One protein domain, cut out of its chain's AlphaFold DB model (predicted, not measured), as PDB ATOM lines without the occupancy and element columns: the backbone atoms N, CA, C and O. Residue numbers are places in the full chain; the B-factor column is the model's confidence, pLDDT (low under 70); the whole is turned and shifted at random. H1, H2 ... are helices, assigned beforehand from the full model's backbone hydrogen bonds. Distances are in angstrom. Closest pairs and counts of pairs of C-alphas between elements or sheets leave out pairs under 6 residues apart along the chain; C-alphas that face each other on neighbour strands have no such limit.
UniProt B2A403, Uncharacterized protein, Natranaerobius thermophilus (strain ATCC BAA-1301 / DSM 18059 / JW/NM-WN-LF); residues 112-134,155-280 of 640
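What this domain is: This is residues 112 to 134 and 155 to 280 of the 640 residues of an uncharacterized protein of Natranaerobius thermophilus (strain ATCC BAA-1301 / DSM 18059 / JW/NM-WN-LF) (UniProt B2A403). The longest helix, H5, stands with H4 and H7 in an up-and-down bundle, each helix running against the one before, their centres in a triangle; short H8 folds back along H7. H3 lies near H4 at a steep tilt, H2 crosses near one end of H4, and H1 meets H2 by a few residues. The printed part has 149 residues with eight named helices, H1 to H8 in chain order, and no named strand; the class is all helix. It is compact, with a radius of gyration of the C-alphas of 15.0 A and spans of 41 by 41 by 28 A.

How they stand to each other: H5, residues 234 to 248, is the hub, touching three helices. It touches H4, residues 215 to 226, in a helical hairpin at a shallow tilt of 15 degrees; their closest C-alphas, Leu 225 and Asn 237, are 5.1 A apart. H7, residues 259 to 269, runs opposite ways to H5 and touches it, closest at C-alphas 245 and 259, 6.3 A. H7 and H8, residues 273 to 278, form another hairpin, with C-alphas 264 and 276 closest at 4.7 A. H6, residues 253 to 257, only just touches H5, with 3 pairs of C-alphas within 8 A. H3, residues 192 to 205, and H2, residues 157 to 167, are close to but not clearly touching H4. H1, residues 122 to 133, only just touches H2, with 3 such pairs. Every O i to N i+4 pair is within hydrogen-bond range in H1 to H5 and H7; H8 has 1 of 2, H6 0 of 1 but 2 of 2 O i to N i+3 pairs.

Where its parts are: H5 is 21.2 A long, from C-alpha 234 at (121.893, 119.588, 217.380); H3 is 19.8 A. H8 ends with C-alpha 278 at (129.154, 124.209, 202.299).

The domain as a whole: Residues 135 to 154 are not printed; C-alphas 134 and 155 are 16.1 A apart. The link from H2 to H3 is long. Residues 134, 155 to 157, 183 to 184 and 280 have pLDDT under 70.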
ATOM      1  N   LEU A 112     116.177 119.302 208.780       96.62
ATOM      2  CA  LEU A 112     116.465 119.105 207.366       96.62
ATOM      3  C   LEU A 112     117.179 117.756 207.178       96.62
ATOM      4  O   LEU A 112     118.025 117.405 208.002       96.62
ATOM      5  N   PRO A 113     116.909 117.021 206.080       96.06
ATOM      6  CA  PRO A 113     117.500 115.701 205.850       96.06
ATOM      7  C   PRO A 113     119.033 115.677 205.892       96.06
ATOM      8  O   PRO A 113     119.607 114.697 206.345       96.06
ATOM      9  N   GLU A 114     119.682 116.755 205.444       94.50
ATOM     10  CA  GLU A 114     121.145 116.905 205.439       94.50
ATOM     11  C   GLU A 114     121.756 116.915 206.851       94.50
ATOM     12  O   GLU A 114     122.893 116.495 207.028       94.50
ATOM     13  N   TYR A 115     120.996 117.352 207.860       96.38
ATOM     14  CA  TYR A 115     121.470 117.522 209.237       96.38
ATOM     15  C   TYR A 115     120.829 116.526 210.212       96.38
ATOM     16  O   TYR A 115     120.988 116.665 211.422       96.38
ATOM     17  N   ALA A 116     120.074 115.541 209.715       95.06
ATOM     18  CA  ALA A 116     119.297 114.625 210.550       95.06
ATOM     19  C   ALA A 116     120.166 113.732 211.453       95.06
ATOM     20  O   ALA A 116     119.729 113.363 212.542       95.06
ATOM     21  N   ASP A 117     121.390 113.436 211.015       94.56
ATOM     22  CA  ASP A 117     122.332 112.565 211.720       94.56
ATOM     23  C   ASP A 117     123.176 113.311 212.776       94.56
ATOM     24  O   ASP A 117     123.962 112.687 213.488       94.56
ATOM     25  N   LEU A 118     123.008 114.634 212.920       95.19
ATOM     26  CA  LEU A 118     123.775 115.430 213.880       95.19
ATOM     27  C   LEU A 118     123.419 115.073 215.327       95.19
ATOM     28  O   LEU A 118     122.304 115.318 215.803       95.19
ATOM     29  N   GLU A 119     124.409 114.596 216.078       94.06
ATOM     30  CA  GLU A 119     124.255 114.281 217.495       94.06
ATOM     31  C   GLU A 119     124.798 115.387 218.396       94.06
ATOM     32  O   GLU A 119     125.917 115.865 218.238       94.06
ATOM     33  N   THR A 120     124.035 115.751 219.428       93.44
ATOM     34  CA  THR A 120     124.520 116.695 220.441       93.44
ATOM     35  C   THR A 120     125.632 116.055 221.284       93.44
ATOM     36  O   THR A 120     125.372 115.041 221.949       93.44
ATOM     37  N   PRO A 121     126.827 116.662 221.369       90.19
ATOM     38  CA  PRO A 121     127.922 116.157 222.186       90.19
ATOM     39  C   PRO A 121     127.586 116.072 223.680       90.19
ATOM     40  O   PRO A 121     126.895 116.926 224.248       90.19
ATOM     41  N   ASP A 122     128.145 115.074 224.367       89.81
ATOM     42  CA  ASP A 122     127.873 114.847 225.793       89.81
ATOM     43  C   ASP A 122     128.323 116.006 226.687       89.81
ATOM     44  O   ASP A 122     127.698 116.275 227.714       89.81
ATOM     45  N   PHE A 123     129.386 116.725 226.319       85.75
ATOM     46  CA  PHE A 123     129.836 117.879 227.099       85.75
ATOM     47  C   PHE A 123     128.778 118.999 227.124       85.75
ATOM     48  O   PHE A 123     128.546 119.573 228.189       85.75
ATOM     49  N   ILE A 124     128.067 119.225 226.009       88.12
ATOM     50  CA  ILE A 124     126.959 120.188 225.906       88.12
ATOM     51  C   ILE A 124     125.776 119.711 226.746       88.12
ATOM     52  O   ILE A 124     125.268 120.465 227.580       88.12
ATOM     53  N   LYS A 125     125.374 118.439 226.603       89.56
ATOM     54  CA  LYS A 125     124.281 117.853 227.403       89.56
ATOM     55  C   LYS A 125     124.535 118.017 228.903       89.56
ATOM     56  O   LYS A 125     123.663 118.486 229.635       89.56
ATOM     57  N   ASN A 126     125.747 117.686 229.347       86.19
ATOM     58  CA  ASN A 126     126.163 117.793 230.743       86.19
ATOM     59  C   ASN A 126     126.154 119.244 231.247       86.19
ATOM     60  O   ASN A 126     125.797 119.496 232.401       86.19
ATOM     61  N   GLU A 127     126.550 120.209 230.417       84.62
ATOM     62  CA  GLU A 127     126.531 121.622 230.789       84.62
ATOM     63  C   GLU A 127     125.101 122.153 230.961       84.62
ATOM     64  O   GLU A 127     124.790 122.765 231.991       84.62
ATOM     65  N   ILE A 128     124.220 121.871 230.000       86.12
ATOM     66  CA  ILE A 128     122.811 122.281 230.054       86.12
ATOM     67  C   ILE A 128     122.091 121.613 231.225       86.12
ATOM     68  O   ILE A 128     121.303 122.260 231.924       86.12
ATOM     69  N   GLU A 129     122.397 120.348 231.514       85.62
ATOM     70  CA  GLU A 129     121.839 119.658 232.673       85.62
ATOM     71  C   GLU A 129     122.243 120.346 233.989       85.62
ATOM     72  O   GLU A 129     121.376 120.617 234.825       85.62
ATOM     73  N   ARG A 130     123.524 120.706 234.164       83.12
ATOM     74  CA  ARG A 130     124.004 121.446 235.351       83.12
ATOM     75  C   ARG A 130     123.265 122.775 235.523       83.12
ATOM     76  O   ARG A 130     122.732 123.046 236.596       83.12
ATOM     77  N   LEU A 131     123.158 123.550 234.449       79.69
ATOM     78  CA  LEU A 131     122.448 124.832 234.424       79.69
ATOM     79  C   LEU A 131     120.955 124.717 234.741       79.69
ATOM     80  O   LEU A 131     120.361 125.614 235.342       79.69
ATOM     81  N   SER A 132     120.330 123.619 234.322       75.12
ATOM     82  CA  SER A 132     118.923 123.360 234.613       75.12
ATOM     83  C   SER A 132     118.686 123.004 236.087       75.12
ATOM     84  O   SER A 132     117.634 123.350 236.630       75.12
ATOM     85  N   LYS A 133     119.663 122.359 236.745       72.12
ATOM     86  CA  LYS A 133     119.591 121.908 238.147       72.12
ATOM     87  C   LYS A 133     119.859 123.021 239.159       72.12
ATOM     88  O   LYS A 133     119.214 123.021 240.204       72.12
ATOM     89  N   ASP A 134     120.665 124.025 238.812       60.94
ATOM     90  CA  ASP A 134     120.858 125.248 239.622       60.94
ATOM     91  C   ASP A 134     119.553 126.049 239.850       60.94
ATOM     92  O   ASP A 134     119.516 127.000 240.628       60.94
ATOM     93  N   LEU A 155     129.966 138.375 233.438       40.50
ATOM     94  CA  LEU A 155     128.682 138.236 234.141       40.50
ATOM     95  C   LEU A 155     127.428 138.236 233.228       40.50
ATOM     96  O   LEU A 155     126.320 138.071 233.738       40.50
ATOM     97  N   GLY A 156     127.569 138.431 231.910       48.75
ATOM     98  CA  GLY A 156     126.449 138.580 230.963       48.75
ATOM     99  C   GLY A 156     125.852 137.262 230.449       48.75
ATOM    100  O   GLY A 156     124.629 137.094 230.438       48.75
ATOM    101  N   ASP A 157     126.693 136.294 230.085       65.88
ATOM    102  CA  ASP A 157     126.256 135.110 229.326       65.88
ATOM    103  C   ASP A 157     125.490 134.103 230.194       65.88
ATOM    104  O   ASP A 157     124.571 133.415 229.740       65.88
ATOM    105  N   GLU A 158     125.813 134.039 231.491       76.06
ATOM    106  CA  GLU A 158     125.141 133.133 232.422       76.06
ATOM    107  C   GLU A 158     123.666 133.508 232.615       76.06
ATOM    108  O   GLU A 158     122.794 132.633 232.679       76.06
ATOM    109  N   LYS A 159     123.369 134.809 232.697       84.12
ATOM    110  CA  LYS A 159     121.995 135.282 232.870       84.12
ATOM    111  C   LYS A 159     121.170 135.047 231.611       84.12
ATOM    112  O   LYS A 159     120.060 134.525 231.728       84.12
ATOM    113  N   PHE A 160     121.738 135.312 230.431       89.50
ATOM    114  CA  PHE A 160     121.095 135.001 229.154       89.50
ATOM    115  C   PHE A 160     120.680 133.525 229.069       89.50
ATOM    116  O   PHE A 160     119.511 133.225 228.825       89.50
ATOM    117  N   VAL A 161     121.601 132.603 229.352       88.94
ATOM    118  CA  VAL A 161     121.332 131.159 229.297       88.94
ATOM    119  C   VAL A 161     120.253 130.740 230.303       88.94
ATOM    120  O   VAL A 161     119.353 129.960 229.972       88.94
ATOM    121  N   LYS A 162     120.279 131.285 231.528       88.75
ATOM    122  CA  LYS A 162     119.244 131.023 232.547       88.75
ATOM    123  C   LYS A 162     117.861 131.503 232.102       88.75
ATOM    124  O   LYS A 162     116.879 130.769 232.302       88.75
ATOM    125  N   ASP A 163     117.797 132.694 231.510       91.56
ATOM    126  CA  ASP A 163     116.578 133.300 230.979       91.56
ATOM    127  C   ASP A 163     116.053 132.529 229.763       91.56
ATOM    128  O   ASP A 163     114.881 132.155 229.758       91.56
ATOM    129  N   SER A 164     116.905 132.158 228.806       93.88
ATOM    130  CA  SER A 164     116.506 131.312 227.674       93.88
ATOM    131  C   SER A 164     115.918 129.980 228.156       93.88
ATOM    132  O   SER A 164     114.784 129.633 227.822       93.88
ATOM    133  N   LEU A 165     116.590 129.286 229.083       91.94
ATOM    134  CA  LEU A 165     116.066 128.051 229.682       91.94
ATOM    135  C   LEU A 165     114.744 128.253 230.437       91.94
ATOM    136  O   LEU A 165     114.006 127.292 230.657       91.94
ATOM    137  N   LYS A 166     114.477 129.460 230.950       92.12
ATOM    138  CA  LYS A 166     113.214 129.806 231.619       92.12
ATOM    139  C   LYS A 166     112.116 130.054 230.584       92.12
ATOM    140  O   LYS A 166     110.988 129.623 230.809       92.12
ATOM    141  N   TYR A 167     112.442 130.709 229.475       93.44
ATOM    142  CA  TYR A 167     111.484 131.121 228.455       93.44
ATOM    143  C   TYR A 167     111.304 130.127 227.306       93.44
ATOM    144  O   TYR A 167     110.396 130.316 226.499       93.44
ATOM    145  N   LYS A 168     112.094 129.051 227.219       91.81
ATOM    146  CA  LYS A 168     112.052 128.091 226.098       91.81
ATOM    147  C   LYS A 168     110.668 127.510 225.787       91.81
ATOM    148  O   LYS A 168     110.392 127.143 224.656       91.81
ATOM    149  N   SER A 169     109.791 127.404 226.789       89.69
ATOM    150  CA  SER A 169     108.428 126.867 226.636       89.69
ATOM    151  C   SER A 169     107.330 127.931 226.713       89.69
ATOM    152  O   SER A 169     106.153 127.570 226.756       89.69
ATOM    153  N   THR A 170     107.697 129.214 226.757       91.12
ATOM    154  CA  THR A 170     106.750 130.333 226.757       91.12
ATOM    155  C   THR A 170     106.113 130.455 225.370       91.12
ATOM    156  O   THR A 170     106.855 130.681 224.409       91.12
ATOM    157  N   PRO A 171     104.781 130.302 225.249       88.50
ATOM    158  CA  PRO A 171     104.074 130.596 224.010       88.50
ATOM    159  C   PRO A 171     103.962 132.107 223.806       88.50
ATOM    160  O   PRO A 171     103.991 132.884 224.769       88.50
ATOM    161  N   GLY A 172     103.786 132.517 222.561       85.56
ATOM    162  CA  GLY A 172     103.467 133.887 222.213       85.56
ATOM    163  C   GLY A 172     101.983 134.084 221.948       85.56
ATOM    164  O   GLY A 172     101.288 133.195 221.459       85.56
ATOM    165  N   PHE A 173     101.491 135.277 222.259       88.06
ATOM    166  CA  PHE A 173     100.153 135.703 221.864       88.06
ATOM    167  C   PHE A 173     100.280 136.619 220.658       88.06
ATOM    168  O   PHE A 173     101.187 137.444 220.623       88.06
ATOM    169  N   GLU A 174      99.376 136.469 219.693       92.31
ATOM    170  CA  GLU A 174      99.331 137.341 218.522       92.31
ATOM    171  C   GLU A 174      99.323 138.811 218.949       92.31
ATOM    172  O   GLU A 174      98.487 139.241 219.748       92.31
ATOM    173  N   THR A 175     100.312 139.546 218.454       92.94
ATOM    174  CA  THR A 175     100.569 140.939 218.804       92.94
ATOM    175  C   THR A 175     101.176 141.657 217.610       92.94
ATOM    176  O   THR A 175     101.740 141.027 216.714       92.94
ATOM    177  N   GLU A 176     101.056 142.979 217.605       91.19
ATOM    178  CA  GLU A 176     101.662 143.829 216.588       91.19
ATOM    179  C   GLU A 176     103.191 143.822 216.701       91.19
ATOM    180  O   GLU A 176     103.756 143.622 217.782       91.19
ATOM    181  N   PHE A 177     103.843 144.033 215.559       93.62
ATOM    182  CA  PHE A 177     105.292 144.148 215.462       93.62
ATOM    183  C   PHE A 177     105.804 145.343 216.271       93.62
ATOM    184  O   PHE A 177     105.259 146.443 216.185       93.62
ATOM    185  N   VAL A 178     106.882 145.122 217.028       92.00
ATOM    186  CA  VAL A 178     107.561 146.164 217.805       92.00
ATOM    187  C   VAL A 178     109.035 146.207 217.401       92.00
ATOM    188  O   VAL A 178     109.728 145.210 217.626       92.00
ATOM    189  N   PRO A 179     109.535 147.332 216.856       87.44
ATOM    190  CA  PRO A 179     110.922 147.438 216.420       87.44
ATOM    191  C   PRO A 179     111.946 147.201 217.541       87.44
ATOM    192  O   PRO A 179     111.706 147.515 218.713       87.44
ATOM    193  N   LEU A 180     113.112 146.670 217.175       82.69
ATOM    194  CA  LEU A 180     114.254 146.445 218.056       82.69
ATOM    195  C   LEU A 180     115.579 146.564 217.291       82.69
ATOM    196  O   LEU A 180     115.923 145.727 216.456       82.69
ATOM    197  N   TYR A 181     116.399 147.532 217.695       76.75
ATOM    198  CA  TYR A 181     117.738 147.756 217.152       76.75
ATOM    199  C   TYR A 181     118.768 147.696 218.280       76.75
ATOM    200  O   TYR A 181     118.909 148.655 219.039       76.75
ATOM    201  N   LYS A 182     119.467 146.562 218.439       70.38
ATOM    202  CA  LYS A 182     120.498 146.439 219.478       70.38
ATOM    203  C   LYS A 182     121.680 145.545 219.100       70.38
ATOM    204  O   LYS A 182     121.511 144.384 218.727       70.38
ATOM    205  N   TYR A 183     122.876 146.095 219.315       51.41
ATOM    206  CA  TYR A 183     124.164 145.404 219.284       51.41
ATOM    207  C   TYR A 183     124.230 144.449 220.493       51.41
ATOM    208  O   TYR A 183     124.126 144.907 221.628       51.41
ATOM    209  N   TRP A 184     124.283 143.132 220.273       63.62
ATOM    210  CA  TRP A 184     124.140 142.082 221.306       63.62
ATOM    211  C   TRP A 184     122.791 142.059 222.041       63.62
ATOM    212  O   TRP A 184     122.632 142.443 223.205       63.62
ATOM    213  N   THR A 185     121.776 141.553 221.344       78.12
ATOM    214  CA  THR A 185     120.434 141.401 221.911       78.12
ATOM    215  C   THR A 185     120.364 140.220 222.887       78.12
ATOM    216  O   THR A 185     120.650 139.084 222.526       78.12
ATOM    217  N   THR A 186     119.925 140.480 224.124       87.19
ATOM    218  CA  THR A 186     119.601 139.483 225.160       87.19
ATOM    219  C   THR A 186     118.198 139.767 225.705       87.19
ATOM    220  O   THR A 186     117.639 140.830 225.449       87.19
ATOM    221  N   PHE A 187     117.613 138.872 226.505       89.50
ATOM    222  CA  PHE A 187     116.278 139.085 227.096       89.50
ATOM    223  C   PHE A 187     116.145 140.352 227.950       89.50
ATOM    224  O   PHE A 187     115.043 140.872 228.114       89.50
ATOM    225  N   GLU A 188     117.250 140.846 228.506       86.81
ATOM    226  CA  GLU A 188     117.284 142.079 229.302       86.81
ATOM    227  C   GLU A 188     117.136 143.335 228.458       86.81
ATOM    228  O   GLU A 188     116.778 144.395 228.963       86.81
ATOM    229  N   SER A 189     117.448 143.208 227.174       80.44
ATOM    230  CA  SER A 189     117.371 144.282 226.203       80.44
ATOM    231  C   SER A 189     115.949 144.600 225.778       80.44
ATOM    232  O   SER A 189     115.731 145.685 225.253       80.44
ATOM    233  N   LEU A 190     115.023 143.658 225.962       89.81
ATOM    234  CA  LEU A 190     113.649 143.778 225.500       89.81
ATOM    235  C   LEU A 190     112.769 144.341 226.617       89.81
ATOM    236  O   LEU A 190     112.800 143.860 227.759       89.81
ATOM    237  N   ASP A 191     111.924 145.303 226.267       91.75
ATOM    238  CA  ASP A 191     110.771 145.659 227.088       91.75
ATOM    239  C   ASP A 191     109.672 144.575 227.022       91.75
ATOM    240  O   ASP A 191     109.809 143.534 226.373       91.75
ATOM    241  N   GLU A 192     108.570 144.775 227.744       92.31
ATOM    242  CA  GLU A 192     107.498 143.776 227.802       92.31
ATOM    243  C   GLU A 192     106.733 143.613 226.479       92.31
ATOM    244  O   GLU A 192     106.286 142.504 226.186       92.31
ATOM    245  N   ASN A 193     106.612 144.661 225.662       93.12
ATOM    246  CA  ASN A 193     105.947 144.579 224.359       93.12
ATOM    247  C   ASN A 193     106.849 143.859 223.348       93.12
ATOM    248  O   ASN A 193     106.404 142.954 222.645       93.12
ATOM    249  N   GLN A 194     108.142 144.184 223.347       94.06
ATOM    250  CA  GLN A 194     109.162 143.515 222.542       94.06
ATOM    251  C   GLN A 194     109.289 142.032 222.911       94.06
ATOM    252  O   GLN A 194     109.422 141.187 222.029       94.06
ATOM    253  N   LYS A 195     109.187 141.668 224.200       95.31
ATOM    254  CA  LYS A 195     109.133 140.255 224.625       95.31
ATOM    255  C   LYS A 195     107.890 139.540 224.110       95.31
ATOM    256  O   LYS A 195     107.997 138.392 223.683       95.31
ATOM    257  N   GLN A 196     106.723 140.181 224.167       95.19
ATOM    258  CA  GLN A 196     105.488 139.594 223.642       95.19
ATOM    259  C   GLN A 196     105.601 139.334 222.141       95.19
ATOM    260  O   GLN A 196     105.328 138.212 221.709       95.19
ATOM    261  N   TRP A 197     106.086 140.322 221.380       96.81
ATOM    262  CA  TRP A 197     106.371 140.153 219.956       96.81
ATOM    263  C   TRP A 197     107.371 139.025 219.720       96.81
ATOM    264  O   TRP A 197     107.090 138.115 218.947       96.81
ATOM    265  N   TYR A 198     108.495 139.021 220.437       97.44
ATOM    266  CA  TYR A 198     109.519 137.991 220.303       97.44
ATOM    267  C   TYR A 198     108.974 136.578 220.533       97.44
ATOM    268  O   TYR A 198     109.241 135.683 219.735       97.44
ATOM    269  N   PHE A 199     108.193 136.355 221.597       97.25
ATOM    270  CA  PHE A 199     107.625 135.031 221.863       97.25
ATOM    271  C   PHE A 199     106.600 134.620 220.806       97.25
ATOM    272  O   PHE A 199     106.551 133.442 220.452       97.25
ATOM    273  N   TYR A 200     105.818 135.567 220.285       97.06
ATOM    274  CA  TYR A 200     104.883 135.317 219.189       97.06
ATOM    275  C   TYR A 200     105.606 134.962 217.898       97.06
ATOM    276  O   TYR A 200     105.371 133.892 217.342       97.06
ATOM    277  N   TRP A 201     106.540 135.805 217.473       97.62
ATOM    278  CA  TRP A 201     107.361 135.579 216.294       97.62
ATOM    279  C   TRP A 201     108.126 134.250 216.380       97.62
ATOM    280  O   TRP A 201     108.037 133.437 215.463       97.62
ATOM    281  N   ARG A 202     108.794 133.961 217.507       97.00
ATOM    282  CA  ARG A 202     109.530 132.702 217.708       97.00
ATOM    283  C   ARG A 202     108.612 131.479 217.625       97.00
ATOM    284  O   ARG A 202     109.005 130.462 217.063       97.00
ATOM    285  N   GLU A 203     107.391 131.562 218.161       95.56
ATOM    286  CA  GLU A 203     106.388 130.498 218.020       95.56
ATOM    287  C   GLU A 203     105.953 130.291 216.562       95.56
ATOM    288  O   GLU A 203     105.754 129.153 216.141       95.56
ATOM    289  N   GLN A 204     105.814 131.366 215.786       96.56
ATOM    290  CA  GLN A 204     105.496 131.274 214.360       96.56
ATOM    291  C   GLN A 204     106.648 130.643 213.571       96.56
ATOM    292  O   GLN A 204     106.408 129.734 212.777       96.56
ATOM    293  N   VAL A 205     107.892 131.025 213.864       96.94
ATOM    294  CA  VAL A 205     109.094 130.457 213.235       96.94
ATOM    295  C   VAL A 205     109.167 128.942 213.420       96.94
ATOM    296  O   VAL A 205     109.316 128.215 212.442       96.94
ATOM    297  N   VAL A 206     108.972 128.430 214.641       96.00
ATOM    298  CA  VAL A 206     108.985 126.969 214.886       96.00
ATOM    299  C   VAL A 206     107.759 126.236 214.326       96.00
ATOM    300  O   VAL A 206     107.673 125.016 214.414       96.00
ATOM    301  N   LYS A 207     106.795 126.959 213.751       94.69
ATOM    302  CA  LYS A 207     105.681 126.399 212.973       94.69
ATOM    303  C   LYS A 207     105.876 126.574 211.462       94.69
ATOM    304  O   LYS A 207     104.954 126.283 210.706       94.69
ATOM    305  N   GLY A 208     107.039 127.065 211.026       94.88
ATOM    306  CA  GLY A 208     107.363 127.332 209.622       94.88
ATOM    307  C   GLY A 208     106.838 128.670 209.084       94.88
ATOM    308  O   GLY A 208     106.938 128.931 207.887       94.88
ATOM    309  N   ASN A 209     106.287 129.535 209.940       95.38
ATOM    310  CA  ASN A 209     105.736 130.837 209.559       95.38
ATOM    311  C   ASN A 209     106.741 131.967 209.865       95.38
ATOM    312  O   ASN A 209     106.828 132.455 210.992       95.38
ATOM    313  N   PHE A 210     107.477 132.430 208.852       96.50
ATOM    314  CA  PHE A 210     108.534 133.444 208.998       96.50
ATOM    315  C   PHE A 210     108.027 134.880 208.763       96.50
ATOM    316  O   PHE A 210     108.227 135.453 207.686       96.50
ATOM    317  N   LEU A 211     107.378 135.466 209.777       96.56
ATOM    318  CA  LEU A 211     106.880 136.853 209.747       96.56
ATOM    319  C   LEU A 211     108.017 137.879 209.595       96.56
ATOM    320  O   LEU A 211     109.138 137.622 210.030       96.56
ATOM    321  N   ASP A 212     107.742 139.053 209.030       94.19
ATOM    322  CA  ASP A 212     108.736 140.133 208.970       94.19
ATOM    323  C   ASP A 212     109.127 140.592 210.384       94.19
ATOM    324  O   ASP A 212     108.272 140.742 211.259       94.19
ATOM    325  N   THR A 213     110.427 140.764 210.629       93.81
ATOM    326  CA  THR A 213     110.969 141.158 211.935       93.81
ATOM    327  C   THR A 213     112.356 141.785 211.783       93.81
ATOM    328  O   THR A 213     113.028 141.585 210.771       93.81
ATOM    329  N   ASP A 214     112.824 142.469 212.828       89.75
ATOM    330  CA  ASP A 214     114.173 143.033 212.868       89.75
ATOM    331  C   ASP A 214     115.253 141.980 213.147       89.75
ATOM    332  O   ASP A 214     115.043 141.017 213.897       89.75
ATOM    333  N   LEU A 215     116.457 142.242 212.621       85.31
ATOM    334  CA  LEU A 215     117.665 141.431 212.807       85.31
ATOM    335  C   LEU A 215     117.900 141.056 214.278       85.31
ATOM    336  O   LEU A 215     118.200 139.907 214.580       85.31
ATOM    337  N   SER A 216     117.717 142.003 215.199       87.75
ATOM    338  CA  SER A 216     117.938 141.818 216.638       87.75
ATOM    339  C   SER A 216     117.164 140.628 217.225       87.75
ATOM    340  O   SER A 216     117.701 139.893 218.055       87.75
ATOM    341  N   TYR A 217     115.922 140.394 216.780       95.31
ATOM    342  CA  TYR A 217     115.118 139.251 217.232       95.31
ATOM    343  C   TYR A 217     115.612 137.925 216.645       95.31
ATOM    344  O   TYR A 217     115.649 136.916 217.355       95.31
ATOM    345  N   ILE A 218     116.043 137.939 215.380       95.06
ATOM    346  CA  ILE A 218     116.615 136.768 214.704       95.06
ATOM    347  C   ILE A 218     117.911 136.343 215.396       95.06
ATOM    348  O   ILE A 218     118.085 135.171 215.733       95.06
ATOM    349  N   ILE A 219     118.784 137.306 215.687       90.06
ATOM    350  CA  ILE A 219     120.040 137.087 216.409       90.06
ATOM    351  C   ILE A 219     119.775 136.565 217.827       90.06
ATOM    352  O   ILE A 219     120.405 135.592 218.237       90.06
ATOM    353  N   LEU A 220     118.795 137.126 218.549       94.69
ATOM    354  CA  LEU A 220     118.418 136.645 219.883       94.69
ATOM    355  C   LEU A 220     118.002 135.169 219.869       94.69
ATOM    356  O   LEU A 220     118.448 134.398 220.717       94.69
ATOM    357  N   PHE A 221     117.156 134.762 218.917       97.62
ATOM    358  CA  PHE A 221     116.764 133.358 218.795       97.62
ATOM    359  C   PHE A 221     117.936 132.473 218.367       97.62
ATOM    360  O   PHE A 221     118.121 131.395 218.925       97.62
ATOM    361  N   THR A 222     118.794 132.967 217.476       96.31
ATOM    362  CA  THR A 222     120.018 132.268 217.068       96.31
ATOM    363  C   THR A 222     120.944 132.008 218.261       96.31
ATOM    364  O   THR A 222     121.471 130.907 218.392       96.31
ATOM    365  N   TYR A 223     121.070 132.944 219.209       94.38
ATOM    366  CA  TYR A 223     121.804 132.700 220.456       94.38
ATOM    367  C   TYR A 223     121.185 131.582 221.301       94.38
ATOM    368  O   TYR A 223     121.924 130.803 221.906       94.38
ATOM    369  N   GLU A 224     119.854 131.456 221.347       96.19
ATOM    370  CA  GLU A 224     119.218 130.338 222.056       96.19
ATOM    371  C   GLU A 224     119.518 128.978 221.399       96.19
ATOM    372  O   GLU A 224     119.656 127.974 222.106       96.19
ATOM    373  N   LEU A 225     119.624 128.945 220.064       97.38
ATOM    374  CA  LEU A 225     119.956 127.749 219.278       97.38
ATOM    375  C   LEU A 225     121.429 127.367 219.459       97.38
ATOM    376  O   LEU A 225     121.722 126.235 219.837       97.38
ATOM    377  N   ILE A 226     122.345 128.331 219.308       94.50
ATOM    378  CA  ILE A 226     123.786 128.128 219.518       94.50
ATOM    379  C   ILE A 226     124.055 127.627 220.938       94.50
ATOM    380  O   ILE A 226     124.924 126.784 221.130       94.50
ATOM    381  N   ASN A 227     123.335 128.120 221.952       93.25
ATOM    382  CA  ASN A 227     123.512 127.684 223.342       93.25
ATOM    383  C   ASN A 227     122.731 126.415 223.712       93.25
ATOM    384  O   ASN A 227     122.822 125.997 224.863       93.25
ATOM    385  N   TYR A 228     121.989 125.787 222.795       94.69
ATOM    386  CA  TYR A 228     121.172 124.595 223.077       94.69
ATOM    387  C   TYR A 228     120.145 124.796 224.210       94.69
ATOM    388  O   TYR A 228     119.742 123.857 224.907       94.69
ATOM    389  N   THR A 229     119.726 126.041 224.444       94.25
ATOM    390  CA  THR A 229     118.819 126.405 225.541       94.25
ATOM    391  C   THR A 229     117.360 126.400 225.110       94.25
ATOM    392  O   THR A 229     116.483 126.119 225.938       94.25
ATOM    393  N   PHE A 230     117.097 126.652 223.823       95.44
ATOM    394  CA  PHE A 230     115.778 126.459 223.229       95.44
ATOM    395  C   PHE A 230     115.482 124.970 223.001       95.44
ATOM    396  O   PHE A 230     114.509 124.446 223.552       95.44
ATOM    397  N   ASN A 231     116.363 124.284 222.264       94.88
ATOM    398  CA  ASN A 231     116.312 122.846 222.016       94.88
ATOM    399  C   ASN A 231     117.691 122.207 222.268       94.88
ATOM    400  O   ASN A 231     118.723 122.815 221.990       94.88
ATOM    401  N   LEU A 232     117.709 120.992 222.824       94.31
ATOM    402  CA  LEU A 232     118.943 120.251 223.098       94.31
ATOM    403  C   LEU A 232     119.465 119.506 221.859       94.31
ATOM    404  O   LEU A 232     120.626 119.113 221.852       94.31
ATOM    405  N   ASN A 233     118.632 119.289 220.843       96.69
ATOM    406  CA  ASN A 233     118.949 118.528 219.642       96.69
ATOM    407  C   ASN A 233     119.776 119.367 218.642       96.69
ATOM    408  O   ASN A 233     119.317 120.405 218.168       96.69
ATOM    409  N   ALA A 234     120.996 118.919 218.322       96.94
ATOM    410  CA  ALA A 234     121.893 119.588 217.380       96.94
ATOM    411  C   ALA A 234     121.314 119.642 215.960       96.94
ATOM    412  O   ALA A 234     121.301 120.719 215.362       96.94
ATOM    413  N   ALA A 235     120.750 118.528 215.477       97.62
ATOM    414  CA  ALA A 235     120.072 118.448 214.184       97.62
ATOM    415  C   ALA A 235     118.981 119.516 214.054       97.62
ATOM    416  O   ALA A 235     118.893 120.215 213.043       97.62
ATOM    417  N   PHE A 236     118.191 119.695 215.117       98.00
ATOM    418  CA  PHE A 236     117.168 120.734 215.185       98.00
ATOM    419  C   PHE A 236     117.778 122.137 215.117       98.00
ATOM    420  O   PHE A 236     117.330 122.961 214.320       98.00
ATOM    421  N   ASN A 237     118.776 122.428 215.957       98.06
ATOM    422  CA  ASN A 237     119.324 123.778 216.090       98.06
ATOM    423  C   ASN A 237     119.997 124.250 214.800       98.06
ATOM    424  O   ASN A 237     119.708 125.358 214.345       98.06
ATOM    425  N   VAL A 238     120.821 123.396 214.184       98.00
ATOM    426  CA  VAL A 238     121.460 123.695 212.895       98.00
ATOM    427  C   VAL A 238     120.395 123.889 211.821       98.00
ATOM    428  O   VAL A 238     120.368 124.935 211.178       98.00
ATOM    429  N   SER A 239     119.443 122.959 211.693       98.31
ATOM    430  CA  SER A 239     118.368 123.066 210.697       98.31
ATOM    431  C   SER A 239     117.534 124.339 210.855       98.31
ATOM    432  O   SER A 239     117.210 124.992 209.866       98.31
ATOM    433  N   MET A 240     117.218 124.735 212.089       98.50
ATOM    434  CA  MET A 240     116.487 125.972 212.355       98.50
ATOM    435  C   MET A 240     117.309 127.212 211.977       98.50
ATOM    436  O   MET A 240     116.760 128.148 211.400       98.50
ATOM    437  N   MET A 241     118.620 127.227 212.239       98.25
ATOM    438  CA  MET A 241     119.497 128.322 211.798       98.25
ATOM    439  C   MET A 241     119.559 128.427 210.270       98.25
ATOM    440  O   MET A 241     119.467 129.534 209.741       98.25
ATOM    441  N   VAL A 242     119.632 127.297 209.559       97.88
ATOM    442  CA  VAL A 242     119.568 127.260 208.088       97.88
ATOM    443  C   VAL A 242     118.237 127.812 207.581       97.88
ATOM    444  O   VAL A 242     118.215 128.657 206.690       97.88
ATOM    445  N   GLN A 243     117.117 127.394 208.171       98.12
ATOM    446  CA  GLN A 243     115.802 127.895 207.771       98.12
ATOM    447  C   GLN A 243     115.632 129.396 208.046       98.12
ATOM    448  O   GLN A 243     115.084 130.109 207.209       98.12
ATOM    449  N   LEU A 244     116.134 129.896 209.181       97.94
ATOM    450  CA  LEU A 244     116.178 131.333 209.468       97.94
ATOM    451  C   LEU A 244     116.996 132.085 208.414       97.94
ATOM    452  O   LEU A 244     116.554 133.125 207.929       97.94
ATOM    453  N   TYR A 245     118.165 131.563 208.046       96.88
ATOM    454  CA  TYR A 245     119.001 132.161 207.012       96.88
ATOM    455  C   TYR A 245     118.256 132.243 205.676       96.88
ATOM    456  O   TYR A 245     118.078 133.332 205.134       96.88
ATOM    457  N   GLU A 246     117.734 131.120 205.188       97.12
ATOM    458  CA  GLU A 246     117.024 131.051 203.908       97.12
ATOM    459  C   GLU A 246     115.768 131.928 203.880       97.12
ATOM    460  O   GLU A 246     115.485 132.578 202.874       97.12
ATOM    461  N   ALA A 247     115.036 132.013 204.992       97.25
ATOM    462  CA  ALA A 247     113.837 132.835 205.073       97.25
ATOM    463  C   ALA A 247     114.128 134.347 205.073       97.25
ATOM    464  O   ALA A 247     113.253 135.127 204.684       97.25
ATOM    465  N   TYR A 248     115.301 134.788 205.543       95.56
ATOM    466  CA  TYR A 248     115.585 136.211 205.776       95.56
ATOM    467  C   TYR A 248     116.775 136.785 204.999       95.56
ATOM    468  O   TYR A 248     116.899 138.007 204.986       95.56
ATOM    469  N   LYS A 249     117.608 135.986 204.319       91.81
ATOM    470  CA  LYS A 249     118.824 136.465 203.623       91.81
ATOM    471  C   LYS A 249     118.595 137.615 202.639       91.81
ATOM    472  O   LYS A 249     119.426 138.517 202.575       91.81
ATOM    473  N   ASP A 250     117.449 137.628 201.958       91.38
ATOM    474  CA  ASP A 250     117.087 138.689 201.007       91.38
ATOM    475  C   ASP A 250     116.332 139.852 201.677       91.38
ATOM    476  O   ASP A 250     116.471 141.007 201.283       91.38
ATOM    477  N   ARG A 251     115.527 139.558 202.709       90.75
ATOM    478  CA  ARG A 251     114.689 140.550 203.416       90.75
ATOM    479  C   ARG A 251     115.476 141.366 204.444       90.75
ATOM    480  O   ARG A 251     115.123 142.506 204.727       90.75
ATOM    481  N   VAL A 252     116.527 140.775 205.012       84.62
ATOM    482  CA  VAL A 252     117.396 141.357 206.041       84.62
ATOM    483  C   VAL A 252     118.858 141.084 205.655       84.62
ATOM    484  O   VAL A 252     119.502 140.232 206.267       84.62
ATOM    485  N   PRO A 253     119.429 141.803 204.666       77.75
ATOM    486  CA  PRO A 253     120.742 141.475 204.091       77.75
ATOM    487  C   PRO A 253     121.887 141.379 205.106       77.75
ATOM    488  O   PRO A 253     122.792 140.561 204.952       77.75
ATOM    489  N   LYS A 254     121.816 142.149 206.204       77.19
ATOM    490  CA  LYS A 254     122.800 142.118 207.300       77.19
ATOM    491  C   LYS A 254     122.929 140.748 207.977       77.19
ATOM    492  O   LYS A 254     123.934 140.505 208.635       77.19
ATOM    493  N   ILE A 255     121.962 139.841 207.813       82.88
ATOM    494  CA  ILE A 255     122.026 138.475 208.347       82.88
ATOM    495  C   ILE A 255     123.155 137.640 207.716       82.88
ATOM    496  O   ILE A 255     123.696 136.753 208.381       82.88
ATOM    497  N   ASN A 256     123.554 137.966 206.477       81.12
ATOM    498  CA  ASN A 256     124.636 137.297 205.745       81.12
ATOM    499  C   ASN A 256     125.998 137.448 206.441       81.12
ATOM    500  O   ASN A 256     126.872 136.608 206.262       81.12
ATOM    501  N   ASN A 257     126.151 138.463 207.296       76.25
ATOM    502  CA  ASN A 257     127.380 138.699 208.054       76.25
ATOM    503  C   ASN A 257     127.519 137.781 209.281       76.25
ATOM    504  O   ASN A 257     128.605 137.694 209.852       76.25
ATOM    505  N   TYR A 258     126.438 137.114 209.708       82.88
ATOM    506  CA  TYR A 258     126.393 136.378 210.978       82.88
ATOM    507  C   TYR A 258     126.067 134.897 210.797       82.88
ATOM    508  O   TYR A 258     126.859 134.037 211.178       82.88
ATOM    509  N   LEU A 259     124.893 134.587 210.234       89.62
ATOM    510  CA  LEU A 259     124.349 133.228 210.260       89.62
ATOM    511  C   LEU A 259     125.212 132.212 209.508       89.62
ATOM    512  O   LEU A 259     125.464 131.170 210.104       89.62
ATOM    513  N   PRO A 260     125.729 132.485 208.293       89.94
ATOM    514  CA  PRO A 260     126.610 131.537 207.611       89.94
ATOM    515  C   PRO A 260     127.819 131.137 208.465       89.94
ATOM    516  O   PRO A 260     128.076 129.954 208.674       89.94
ATOM    517  N   THR A 261     128.484 132.127 209.068       84.62
ATOM    518  CA  THR A 261     129.622 131.914 209.969       84.62
ATOM    519  C   THR A 261     129.239 131.108 211.208       84.62
ATOM    520  O   THR A 261     129.968 130.202 211.602       84.62
ATOM    521  N   TRP A 262     128.103 131.400 211.843       90.56
ATOM    522  CA  TRP A 262     127.689 130.671 213.045       90.56
ATOM    523  C   TRP A 262     127.166 129.262 212.756       90.56
ATOM    524  O   TRP A 262     127.330 128.384 213.600       90.56
ATOM    525  N   ILE A 263     126.570 129.028 211.583       94.88
ATOM    526  CA  ILE A 263     126.194 127.685 211.120       94.88
ATOM    527  C   ILE A 263     127.461 126.863 210.876       94.88
ATOM    528  O   ILE A 263     127.576 125.760 211.411       94.88
ATOM    529  N   HIS A 264     128.440 127.429 210.163       91.50
ATOM    530  CA  HIS A 264     129.762 126.827 209.998       91.50
ATOM    531  C   HIS A 264     130.382 126.478 211.358       91.50
ATOM    532  O   HIS A 264     130.789 125.341 211.583       91.50
ATOM    533  N   ASP A 265     130.394 127.426 212.298       89.50
ATOM    534  CA  ASP A 265     130.984 127.223 213.620       89.50
ATOM    535  C   ASP A 265     130.253 126.134 214.434       89.50
ATOM    536  O   ASP A 265     130.903 125.351 215.131       89.50
ATOM    537  N   MET A 266     128.921 126.025 214.324       92.56
ATOM    538  CA  MET A 266     128.174 124.912 214.928       92.56
ATOM    539  C   MET A 266     128.592 123.568 214.332       92.56
ATOM    540  O   MET A 266     128.815 122.625 215.083       92.56
ATOM    541  N   LEU A 267     128.731 123.473 213.011       93.56
ATOM    542  CA  LEU A 267     129.136 122.233 212.342       93.56
ATOM    543  C   LEU A 267     130.570 121.830 212.715       93.56
ATOM    544  O   LEU A 267     130.823 120.659 212.983       93.56
ATOM    545  N   ILE A 268     131.491 122.790 212.839       90.38
ATOM    546  CA  ILE A 268     132.847 122.524 213.342       90.38
ATOM    547  C   ILE A 268     132.826 122.025 214.793       90.38
ATOM    548  O   ILE A 268     133.551 121.086 215.118       90.38
ATOM    549  N   GLU A 269     131.999 122.608 215.668       89.12
ATOM    550  CA  GLU A 269     131.849 122.126 217.053       89.12
ATOM    551  C   GLU A 269     131.332 120.680 217.122       89.12
ATOM    552  O   GLU A 269     131.677 119.939 218.046       89.12
ATOM    553  N   LEU A 270     130.519 120.285 216.142       91.81
ATOM    554  CA  LEU A 270     129.962 118.942 215.993       91.81
ATOM    555  C   LEU A 270     130.911 117.961 215.274       91.81
ATOM    556  O   LEU A 270     130.543 116.808 215.096       91.81
ATOM    557  N   ASP A 271     132.128 118.394 214.917       89.38
ATOM    558  CA  ASP A 271     133.128 117.644 214.131       89.38
ATOM    559  C   ASP A 271     132.685 117.307 212.688       89.38
ATOM    560  O   ASP A 271     133.234 116.424 212.033       89.38
ATOM    561  N   GLU A 272     131.744 118.079 212.141       91.12
ATOM    562  CA  GLU A 272     131.151 117.899 210.809       91.12
ATOM    563  C   GLU A 272     131.800 118.823 209.773       91.12
ATOM    564  O   GLU A 272     131.179 119.708 209.175       91.12
ATOM    565  N   LYS A 273     133.109 118.644 209.576       86.75
ATOM    566  CA  LYS A 273     133.943 119.558 208.774       86.75
ATOM    567  C   LYS A 273     133.558 119.613 207.299       86.75
ATOM    568  O   LYS A 273     133.714 120.661 206.680       86.75
ATOM    569  N   GLU A 274     133.088 118.506 206.729       86.12
ATOM    570  CA  GLU A 274     132.664 118.458 205.324       86.12
ATOM    571  C   GLU A 274     131.380 119.265 205.113       86.12
ATOM    572  O   GLU A 274     131.318 120.092 204.206       86.12
ATOM    573  N   LEU A 275     130.396 119.109 206.007       89.50
ATOM    574  CA  LEU A 275     129.183 119.927 205.995       89.50
ATOM    575  C   LEU A 275     129.502 121.399 206.273       89.50
ATOM    576  O   LEU A 275     128.929 122.278 205.640       89.50
ATOM    577  N   ALA A 276     130.451 121.695 207.164       88.56
ATOM    578  CA  ALA A 276     130.853 123.072 207.448       88.56
ATOM    579  C   ALA A 276     131.390 123.804 206.200       88.56
ATOM    580  O   ALA A 276     131.180 125.009 206.058       88.56
ATOM    581  N   GLN A 277     132.042 123.098 205.267       82.94
ATOM    582  CA  GLN A 277     132.574 123.704 204.037       82.94
ATOM    583  C   GLN A 277     131.483 124.261 203.114       82.94
ATOM    584  O   GLN A 277     131.753 125.225 202.393       82.94
ATOM    585  N   SER A 278     130.261 123.711 203.136       86.00
ATOM    586  CA  SER A 278     129.154 124.209 202.299       86.00
ATOM    587  C   SER A 278     128.692 125.611 202.710       86.00
ATOM    588  O   SER A 278     128.203 126.372 201.878       86.00
ATOM    589  N   TRP A 279     128.945 125.986 203.965       85.44
ATOM    590  CA  TRP A 279     128.673 127.308 204.529       85.44
ATOM    591  C   TRP A 279     129.836 128.296 204.344       85.44
ATOM    592  O   TRP A 279     129.808 129.405 204.879       85.44
ATOM    593  N   GLY A 280     130.830 127.905 203.537       66.94
ATOM    594  CA  GLY A 280     132.047 128.656 203.259       66.94
ATOM    595  C   GLY A 280     133.102 128.480 204.349       66.94
ATOM    596  O   GLY A 280     132.811 128.134 205.489       66.94
TER     597      GLY A 280